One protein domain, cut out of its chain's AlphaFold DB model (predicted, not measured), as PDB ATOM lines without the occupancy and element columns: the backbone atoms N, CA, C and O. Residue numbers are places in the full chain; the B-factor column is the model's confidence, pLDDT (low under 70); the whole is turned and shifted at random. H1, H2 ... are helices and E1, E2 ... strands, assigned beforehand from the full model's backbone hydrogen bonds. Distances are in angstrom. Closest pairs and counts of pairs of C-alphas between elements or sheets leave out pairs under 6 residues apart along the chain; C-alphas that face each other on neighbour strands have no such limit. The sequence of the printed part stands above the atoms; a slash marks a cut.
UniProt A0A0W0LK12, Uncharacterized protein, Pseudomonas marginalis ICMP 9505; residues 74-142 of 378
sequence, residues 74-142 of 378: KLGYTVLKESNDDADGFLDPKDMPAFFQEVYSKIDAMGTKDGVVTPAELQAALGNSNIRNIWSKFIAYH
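This is residues 74 to 142 of the 378 residues of an uncharacterized protein of Pseudomonas marginalis ICMP 9505 (UniProt A0A0W0LK12). Three helices make a flat, angular U, with H1 as one arm, H2 as the cross-piece at one end and H3 folding back toward the other end, where a small ribbon of two parallel strands, E1 and E2, stands at the U's open end. The long stretch of residues 82 to 97 runs from the ribbon back to the start of H1. The printed part has 69 residues, with three named helices and two named strands in the order E1, H1, H2, H3, E2, and its class is mixed, helices and strands. The sheet's order is E1, E2, parallel. The whole is only just compact, close to loose, with a radius of gyration of the C-alphas of 12.8 A, and flat, spanning 35 by 29 by 15 A.

E1 is residues 78 to 81, 9.8 A from first to last C-alpha, and begins with C-alpha 78 at (590.041, 323.869, 289.211). H1 is residues 98 to 108, 15.2 A long, with C-alpha 98 at (600.228, 330.427, 291.698). H2 is residues 119 to 127, 12.4 A long, and H3 is residues 129 to 136, 10.1 A long. E2 is residues 138 to 141, 9.9 A long, and ends with C-alpha 141 at (585.617, 333.655, 289.506).

E1 and E2 are parallel neighbours, with 12 degrees between their directions. C-alphas 79 and 139, which face each other, are 4.8 A apart. N 80 and O 139 are within hydrogen-bond range at 2.9 A, as are N 141 and O 80 at 2.9 A. E1, the three helices and E2 form a strand-helix-strand unit, two parallel neighbour strands with helices between them along the chain. The closest C-alphas of E1 and H3 are those of Thr 78 and Ile 134, 7.9 A apart. H3 and H1 only just touch, with 3 pairs of C-alphas within 8 A, the closest being those of Lys 106 and Ile 131 at 7.6 A. They run opposite ways at a steep tilt of 42 degrees. H1 and H2 touch, about perpendicular at 79 degrees, and their closest C-alphas are those of Ile 107 and Ala 125, 5.5 A apart. H2 and H3 touch only at the corner, and only just, with 3 pairs within 8 A; their closest C-alphas are those of Leu 126 and Arg 132, 5.4 A apart. H1 and E2 are apart. In H1, H2 and H3 every O i to N i+4 pair is within hydrogen-bond range.

The two C-alphas farthest apart are those of Asp 85 and Thr 112, at 34.9 A. The printed part has no cut. The link from E1 to H1 is long, with 16 residues, and the links from H2 to H3 and from H3 to E2 are tight. The mean pLDDT of the printed part is 81.6, and residues 93 to 94 are under 70.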
ATOM      1  N   LYS A  74     585.329 318.136 292.707       86.00
ATOM      2  CA  LYS A  74     585.311 316.668 292.743       86.00
ATOM      3  C   LYS A  74     585.290 316.066 291.344       86.00
ATOM      4  O   LYS A  74     585.876 315.003 291.167       86.00
ATOM      5  N   LEU A  75     584.699 316.752 290.364       82.44
ATOM      6  CA  LEU A  75     584.701 316.410 288.931       82.44
ATOM      7  C   LEU A  75     586.029 316.760 288.218       82.44
ATOM      8  O   LEU A  75     586.184 316.534 287.013       82.44
ATOM      9  N   GLY A  76     587.007 317.276 288.967       81.31
ATOM     10  CA  GLY A  76     588.337 317.610 288.469       81.31
ATOM     11  C   GLY A  76     588.436 319.007 287.866       81.31
ATOM     12  O   GLY A  76     589.391 319.264 287.135       81.31
ATOM     13  N   TYR A  77     587.471 319.887 288.144       86.31
ATOM     14  CA  TYR A  77     587.613 321.302 287.834       86.31
ATOM     15  C   TYR A  77     588.514 321.993 288.849       86.31
ATOM     16  O   TYR A  77     588.453 321.729 290.046       86.31
ATOM     17  N   THR A  78     589.330 322.917 288.365       86.94
ATOM     18  CA  THR A  78     590.041 323.869 289.211       86.94
ATOM     19  C   THR A  78     589.185 325.119 289.320       86.94
ATOM     20  O   THR A  78     588.915 325.770 288.311       86.94
ATOM     21  N   VAL A  79     588.745 325.439 290.536       86.81
ATOM     22  CA  VAL A  79     587.981 326.654 290.821       86.81
ATOM     23  C   VAL A  79     588.922 327.671 291.443       86.81
ATOM     24  O   VAL A  79     589.428 327.470 292.543       86.81
ATOM     25  N   LEU A  80     589.151 328.776 290.744       83.94
ATOM     26  CA  LEU A  80     589.963 329.873 291.249       83.94
ATOM     27  C   LEU A  80     589.057 331.053 291.563       83.94
ATOM     28  O   LEU A  80     588.374 331.562 290.676       83.94
ATOM     29  N   LYS A  81     589.063 331.471 292.827       82.56
ATOM     30  CA  LYS A  81     588.308 332.627 293.303       82.56
ATOM     31  C   LYS A  81     589.236 333.806 293.475       82.56
ATOM     32  O   LYS A  81     590.143 333.739 294.298       82.56
ATOM     33  N   GLU A  82     588.984 334.856 292.703       77.31
ATOM     34  CA  GLU A  82     589.648 336.130 292.909       77.31
ATOM     35  C   GLU A  82     589.214 336.702 294.261       77.31
ATOM     36  O   GLU A  82     588.031 336.956 294.499       77.31
ATOM     37  N   SER A  83     590.179 336.829 295.167       73.62
ATOM     38  CA  SER A  83     589.986 337.374 296.511       73.62
ATOM     39  C   SER A  83     590.449 338.822 296.628       73.62
ATOM     40  O   SER A  83     590.187 339.456 297.648       73.62
ATOM     41  N   ASN A  84     591.169 339.330 295.627       75.62
ATOM     42  CA  ASN A  84     591.576 340.719 295.556       75.62
ATOM     43  C   ASN A  84     590.447 341.557 294.937       75.62
ATOM     44  O   ASN A  84     590.198 341.500 293.734       75.62
ATOM     45  N   ASP A  85     589.786 342.363 295.768       71.19
ATOM     46  CA  ASP A  85     588.714 343.271 295.340       71.19
ATOM     47  C   ASP A  85     589.223 344.348 294.343       71.19
ATOM     48  O   ASP A  85     588.431 344.902 293.576       71.19
ATOM     49  N   ASP A  86     590.538 344.603 294.308       73.88
ATOM     50  CA  ASP A  86     591.204 345.543 293.397       73.88
ATOM     51  C   ASP A  86     591.765 344.879 292.127       73.88
ATOM     52  O   ASP A  86     592.391 345.560 291.313       73.88
ATOM     53  N   ALA A  87     591.560 343.570 291.934       74.81
ATOM     54  CA  ALA A  87     592.015 342.881 290.731       74.81
ATOM     55  C   ALA A  87     591.383 343.508 289.480       74.81
ATOM     56  O   ALA A  87     590.159 343.558 289.335       74.81
ATOM     57  N   ASP A  88     592.229 343.949 288.555       75.25
ATOM     58  CA  ASP A  88     591.822 344.576 287.294       75.25
ATOM     59  C   ASP A  88     591.456 343.553 286.201       75.25
ATOM     60  O   ASP A  88     591.056 343.923 285.096       75.25
ATOM     61  N   GLY A  89     591.561 342.257 286.519       72.69
ATOM     62  CA  GLY A  89     591.257 341.143 285.622       72.69
ATOM     63  C   GLY A  89     592.377 340.810 284.636       72.69
ATOM     64  O   GLY A  89     592.205 339.893 283.827       72.69
ATOM     65  N   PHE A  90     593.517 341.501 284.693       73.50
ATOM     66  CA  PHE A  90     594.677 341.183 283.870       73.50
ATOM     67  C   PHE A  90     595.548 340.118 284.541       73.50
ATOM     68  O   PHE A  90     595.724 340.068 285.756       73.50
ATOM     69  N   LEU A  91     596.092 339.218 283.721       71.06
ATOM     70  CA  LEU A  91     596.983 338.153 284.169       71.06
ATOM     71  C   LEU A  91     598.436 338.631 284.092       71.06
ATOM     72  O   LEU A  91     599.180 338.226 283.197       71.06
ATOM     73  N   ASP A  92     598.833 339.507 285.015       72.81
ATOM     74  CA  ASP A  92     600.222 339.954 285.118       72.81
ATOM     75  C   ASP A  92     601.114 338.797 285.609       72.81
ATOM     76  O   ASP A  92     600.902 338.290 286.710       72.81
ATOM     77  N   PRO A  93     602.142 338.361 284.852       67.88
ATOM     78  CA  PRO A  93     602.884 337.130 285.161       67.88
ATOM     79  C   PRO A  93     603.527 337.074 286.554       67.88
ATOM     80  O   PRO A  93     603.767 335.989 287.077       67.88
ATOM     81  N   LYS A  94     603.825 338.235 287.151       69.12
ATOM     82  CA  LYS A  94     604.456 338.345 288.476       69.12
ATOM     83  C   LYS A  94     603.453 338.362 289.630       69.12
ATOM     84  O   LYS A  94     603.809 337.939 290.725       69.12
ATOM     85  N   ASP A  95     602.223 338.794 289.358       71.69
ATOM     86  CA  ASP A  95     601.180 339.022 290.364       71.69
ATOM     87  C   ASP A  95     599.977 338.074 290.192       71.69
ATOM     88  O   ASP A  95     599.047 338.077 290.998       71.69
ATOM     89  N   MET A  96     599.998 337.209 289.172       74.38
ATOM     90  CA  MET A  96     598.959 336.206 288.953       74.38
ATOM     91  C   MET A  96     598.991 335.108 290.038       74.38
ATOM     92  O   MET A  96     600.071 334.720 290.500       74.38
ATOM     93  N   PRO A  97     597.837 334.520 290.397       77.38
ATOM     94  CA  PRO A  97     597.767 333.369 291.296       77.38
ATOM     95  C   PRO A  97     598.693 332.213 290.893       77.38
ATOM     96  O   PRO A  97     598.863 331.926 289.708       77.38
ATOM     97  N   ALA A  98     599.236 331.496 291.887       82.69
ATOM     98  CA  ALA A  98     600.228 330.427 291.698       82.69
ATOM     99  C   ALA A  98     599.818 329.377 290.649       82.69
ATOM    100  O   ALA A  98     600.651 328.903 289.879       82.69
ATOM    101  N   PHE A  99     598.522 329.065 290.572       82.94
ATOM    102  CA  PHE A  99     597.974 328.188 289.541       82.94
ATOM    103  C   PHE A  99     598.290 328.682 288.123       82.94
ATOM    104  O   PHE A  99     598.760 327.912 287.286       82.94
ATOM    105  N   PHE A 100     598.062 329.964 287.838       81.12
ATOM    106  CA  PHE A 100     598.341 330.497 286.512       81.12
ATOM    107  C   PHE A 100     599.839 330.592 286.233       81.12
ATOM    108  O   PHE A 100     600.229 330.359 285.095       81.12
ATOM    109  N   GLN A 101     600.675 330.845 287.246       84.00
ATOM    110  CA  GLN A 101     602.134 330.804 287.085       84.00
ATOM    111  C   GLN A 101     602.599 329.402 286.667       84.00
ATOM    112  O   GLN A 101     603.440 329.254 285.778       84.00
ATOM    113  N   GLU A 102     602.011 328.357 287.259       86.25
ATOM    114  CA  GLU A 102     602.282 326.965 286.892       86.25
ATOM    115  C   GLU A 102     601.824 326.662 285.458       86.25
ATOM    116  O   GLU A 102     602.566 326.057 284.682       86.25
ATOM    117  N   VAL A 103     600.616 327.096 285.082       85.50
ATOM    118  CA  VAL A 103     600.099 326.935 283.714       85.50
ATOM    119  C   VAL A 103     600.985 327.670 282.708       85.50
ATOM    120  O   VAL A 103     601.355 327.085 281.693       85.50
ATOM    121  N   TYR A 104     601.364 328.910 283.007       86.12
ATOM    122  CA  TYR A 104     602.241 329.730 282.178       86.12
ATOM    123  C   TYR A 104     603.593 329.041 281.965       86.12
ATOM    124  O   TYR A 104     604.015 328.844 280.827       86.12
ATOM    125  N   SER A 105     604.204 328.546 283.045       86.25
ATOM    126  CA  SER A 105     605.472 327.805 282.999       86.25
ATOM    127  C   SER A 105     605.373 326.513 282.180       86.25
ATOM    128  O   SER A 105     606.307 326.150 281.469       86.25
ATOM    129  N   LYS A 106     604.239 325.801 282.246       87.81
ATOM    130  CA  LYS A 106     604.002 324.595 281.430       87.81
ATOM    131  C   LYS A 106     603.880 324.909 279.942       87.81
ATOM    132  O   LYS A 106     604.239 324.057 279.137       87.81
ATOM    133  N   ILE A 107     603.357 326.080 279.584       87.50
ATOM    134  CA  ILE A 107     603.229 326.516 278.189       87.50
ATOM    135  C   ILE A 107     604.587 326.953 277.652       87.50
ATOM    136  O   ILE A 107     604.999 326.462 276.609       87.50
ATOM    137  N   ASP A 108     605.308 327.789 278.397       87.31
ATOM    138  CA  ASP A 108     606.680 328.212 278.078       87.31
ATOM    139  C   ASP A 108     607.628 326.998 277.936       87.31
ATOM    140  O   ASP A 108     608.464 326.913 277.037       87.31
ATOM    141  N   ALA A 109     607.409 325.946 278.734       87.75
ATOM    142  CA  ALA A 109     608.131 324.680 278.610       87.75
ATOM    143  C   ALA A 109     607.915 323.919 277.289       87.75
ATOM    144  O   ALA A 109     608.676 322.981 277.024       87.75
ATOM    145  N   MET A 110     606.925 324.300 276.474       83.56
ATOM    146  CA  MET A 110     606.671 323.722 275.149       83.56
ATOM    147  C   MET A 110     607.536 324.348 274.047       83.56
ATOM    148  O   MET A 110     607.516 323.845 272.922       83.56
ATOM    149  N   GLY A 111     608.290 325.405 274.352       83.12
ATOM    150  CA  GLY A 111     609.164 326.085 273.403       83.12
ATOM    151  C   GLY A 111     610.503 326.465 274.017       83.12
ATOM    152  O   GLY A 111     611.291 325.588 274.388       83.12
ATOM    153  N   THR A 112     610.801 327.760 274.035       78.44
ATOM    154  CA  THR A 112     612.139 328.303 274.296       78.44
ATOM    155  C   THR A 112     612.488 328.409 275.771       78.44
ATOM    156  O   THR A 112     613.680 328.489 276.076       78.44
ATOM    157  N   LYS A 113     611.504 328.319 276.681       84.44
ATOM    158  CA  LYS A 113     611.713 328.437 278.136       84.44
ATOM    159  C   LYS A 113     612.386 329.750 278.527       84.44
ATOM    160  O   LYS A 113     613.270 329.773 279.387       84.44
ATOM    161  N   ASP A 114     612.033 330.824 277.836       83.69
ATOM    162  CA  ASP A 114     612.603 332.152 278.054       83.69
ATOM    163  C   ASP A 114     611.755 332.994 279.020       83.69
ATOM    164  O   ASP A 114     612.103 334.138 279.322       83.69
ATOM    165  N   GLY A 115     610.677 332.410 279.556       81.56
ATOM    166  CA  GLY A 115     609.742 333.079 280.448       81.56
ATOM    167  C   GLY A 115     608.745 333.976 279.716       81.56
ATOM    168  O   GLY A 115     608.056 334.753 280.381       81.56
ATOM    169  N   VAL A 116     608.652 333.890 278.383       83.38
ATOM    170  CA  VAL A 116     607.720 334.670 277.564       83.38
ATOM    171  C   VAL A 116     606.908 333.735 276.677       83.38
ATOM    172  O   VAL A 116     607.344 333.319 275.614       83.38
ATOM    173  N   VAL A 117     605.656 333.486 277.064       83.94
ATOM    174  CA  VAL A 117     604.749 332.658 276.261       83.94
ATOM    175  C   VAL A 117     604.458 333.316 274.910       83.94
ATOM    176  O   VAL A 117     603.797 334.355 274.818       83.94
ATOM    177  N   THR A 118     604.901 332.656 273.847       87.31
ATOM    178  CA  THR A 118     604.667 333.024 272.450       87.31
ATOM    179  C   THR A 118     603.403 332.358 271.883       87.31
ATOM    180  O   THR A 118     602.950 331.319 272.377       87.31
ATOM    181  N   PRO A 119     602.822 332.882 270.783       88.31
ATOM    182  CA  PRO A 119     601.703 332.222 270.104       88.31
ATOM    183  C   PRO A 119     602.006 330.781 269.657       88.31
ATOM    184  O   PRO A 119     601.111 329.936 269.662       88.31
ATOM    185  N   ALA A 120     603.261 330.487 269.294       88.94
ATOM    186  CA  ALA A 120     603.687 329.153 268.873       88.94
ATOM    187  C   ALA A 120     603.678 328.154 270.043       88.94
ATOM    188  O   ALA A 120     603.175 327.038 269.900       88.94
ATOM    189  N   GLU A 121     604.159 328.568 271.216       89.00
ATOM    190  CA  GLU A 121     604.104 327.768 272.446       89.00
ATOM    191  C   GLU A 121     602.674 327.534 272.906       89.00
ATOM    192  O   GLU A 121     602.317 326.412 273.265       89.00
ATOM    193  N   LEU A 122     601.823 328.560 272.820       87.56
ATOM    194  CA  LEU A 122     600.403 328.421 273.122       87.56
ATOM    195  C   LEU A 122     599.734 327.404 272.186       87.56
ATOM    196  O   LEU A 122     598.988 326.540 272.646       87.56
ATOM    197  N   GLN A 123     600.031 327.449 270.884       88.56
ATOM    198  CA  GLN A 123     599.511 326.478 269.921       88.56
ATOM    199  C   GLN A 123     600.008 325.053 270.216       88.56
ATOM    200  O   GLN A 123     599.216 324.105 270.181       88.56
ATOM    201  N   ALA A 124     601.288 324.887 270.556       88.56
ATOM    202  CA  ALA A 124     601.858 323.596 270.945       88.56
ATOM    203  C   ALA A 124     601.227 323.056 272.241       88.56
ATOM    204  O   ALA A 124     600.869 321.877 272.322       88.56
ATOM    205  N   ALA A 125     601.017 323.922 273.233       87.88
ATOM    206  CA  ALA A 125     600.343 323.601 274.486       87.88
ATOM    207  C   ALA A 125     598.883 323.188 274.268       87.88
ATOM    208  O   ALA A 125     598.440 322.189 274.835       87.88
ATOM    209  N   LEU A 126     598.154 323.882 273.389       84.81
ATOM    210  CA  LEU A 126     596.806 323.483 272.981       84.81
ATOM    211  C   LEU A 126     596.808 322.123 272.283       84.81
ATOM    212  O   LEU A 126     595.837 321.382 272.418       84.81
ATOM    213  N   GLY A 127     597.877 321.755 271.575       85.62
ATOM    214  CA  GLY A 127     598.075 320.426 270.987       85.62
ATOM    215  C   GLY A 127     598.277 319.306 272.015       85.62
ATOM    216  O   GLY A 127     597.937 318.156 271.736       85.62
ATOM    217  N   ASN A 128     598.760 319.627 273.217       86.31
ATOM    218  CA  ASN A 128     599.036 318.666 274.281       86.31
ATOM    219  C   ASN A 128     597.769 318.352 275.094       86.31
ATOM    220  O   ASN A 128     597.193 319.230 275.735       86.31
ATOM    221  N   SER A 129     597.344 317.086 275.111       83.56
ATOM    222  CA  SER A 129     596.121 316.659 275.806       83.56
ATOM    223  C   SER A 129     596.145 316.932 277.314       83.56
ATOM    224  O   SER A 129     595.115 317.310 277.871       83.56
ATOM    225  N   ASN A 130     597.301 316.806 277.971       81.19
ATOM    226  CA  ASN A 130     597.432 317.037 279.410       81.19
ATOM    227  C   ASN A 130     597.283 318.521 279.753       81.19
ATOM    228  O   ASN A 130     596.561 318.865 280.687       81.19
ATOM    229  N   ILE A 131     597.920 319.404 278.979       82.38
ATOM    230  CA  ILE A 131     597.815 320.856 279.189       82.38
ATOM    231  C   ILE A 131     596.409 321.337 278.820       82.38
ATOM    232  O   ILE A 131     595.783 322.062 279.591       82.38
ATOM    233  N   ARG A 132     595.854 320.857 277.701       81.50
ATOM    234  CA  ARG A 132     594.477 321.156 277.288       81.50
ATOM    235  C   ARG A 132     593.454 320.767 278.356       81.50
ATOM    236  O   ARG A 132     592.508 321.515 278.583       81.50
ATOM    237  N   ASN A 133     593.645 319.630 279.032       80.75
ATOM    238  CA  ASN A 133     592.742 319.180 280.092       80.75
ATOM    239  C   ASN A 133     592.695 320.176 281.265       80.75
ATOM    240  O   ASN A 133     591.605 320.486 281.742       80.75
ATOM    241  N   ILE A 134     593.846 320.745 281.658       80.50
ATOM    242  CA  ILE A 134     593.931 321.780 282.706       80.50
ATOM    243  C   ILE A 134     593.063 322.994 282.339       80.50
ATOM    244  O   ILE A 134     592.288 323.466 283.165       80.50
ATOM    245  N   TRP A 135     593.136 323.452 281.087       74.19
ATOM    246  CA  TRP A 135     592.359 324.597 280.596       74.19
ATOM    247  C   TRP A 135     590.864 324.290 280.474       74.19
ATOM    248  O   TRP A 135     590.025 325.099 280.858       74.19
ATOM    249  N   SER A 136     590.513 323.107 279.965       79.69
ATOM    250  CA  SER A 136     589.113 322.714 279.739       79.69
ATOM    251  C   SER A 136     588.301 322.534 281.024       79.69
ATOM    252  O   SER A 136     587.072 322.550 280.989       79.69
ATOM    253  N   LYS A 137     588.986 322.362 282.158       83.69
ATOM    254  CA  LYS A 137     588.388 322.160 283.479       83.69
ATOM    255  C   LYS A 137     588.696 323.320 284.422       83.69
ATOM    256  O   LYS A 137     588.818 323.131 285.626       83.69
ATOM    257  N   PHE A 138     588.832 324.527 283.893       84.56
ATOM    258  CA  PHE A 138     589.102 325.714 284.689       84.56
ATOM    259  C   PHE A 138     587.840 326.568 284.862       84.56
ATOM    260  O   PHE A 138     587.134 326.837 283.892       84.56
ATOM    261  N   ILE A 139     587.555 326.993 286.095       84.50
ATOM    262  CA  ILE A 139     586.473 327.928 286.420       84.50
ATOM    263  C   ILE A 139     587.080 329.115 287.164       84.50
ATOM    264  O   ILE A 139     587.491 328.993 288.320       84.50
ATOM    265  N   ALA A 140     587.109 330.264 286.495       80.06
ATOM    266  CA  ALA A 140     587.593 331.514 287.060       80.06
ATOM    267  C   ALA A 140     586.434 332.357 287.587       80.06
ATOM    268  O   ALA A 140     585.492 332.680 286.862       80.06
ATOM    269  N   TYR A 141     586.528 332.739 288.848       79.44
ATOM    270  CA  TYR A 141     585.617 333.655 289.506       79.44
ATOM    271  C   TYR A 141     586.274 335.036 289.526       79.44
ATOM    272  O   TYR A 141     587.095 335.304 290.399       79.44
ATOM    273  N   HIS A 142     585.906 335.895 288.574       74.38
ATOM    274  CA  HIS A 142     586.372 337.284 288.507       74.38
ATOM    275  C   HIS A 142     585.294 338.268 288.980       74.38
ATOM    276  O   HIS A 142     584.118 338.039 288.683       74.38
TER     277      HIS A 142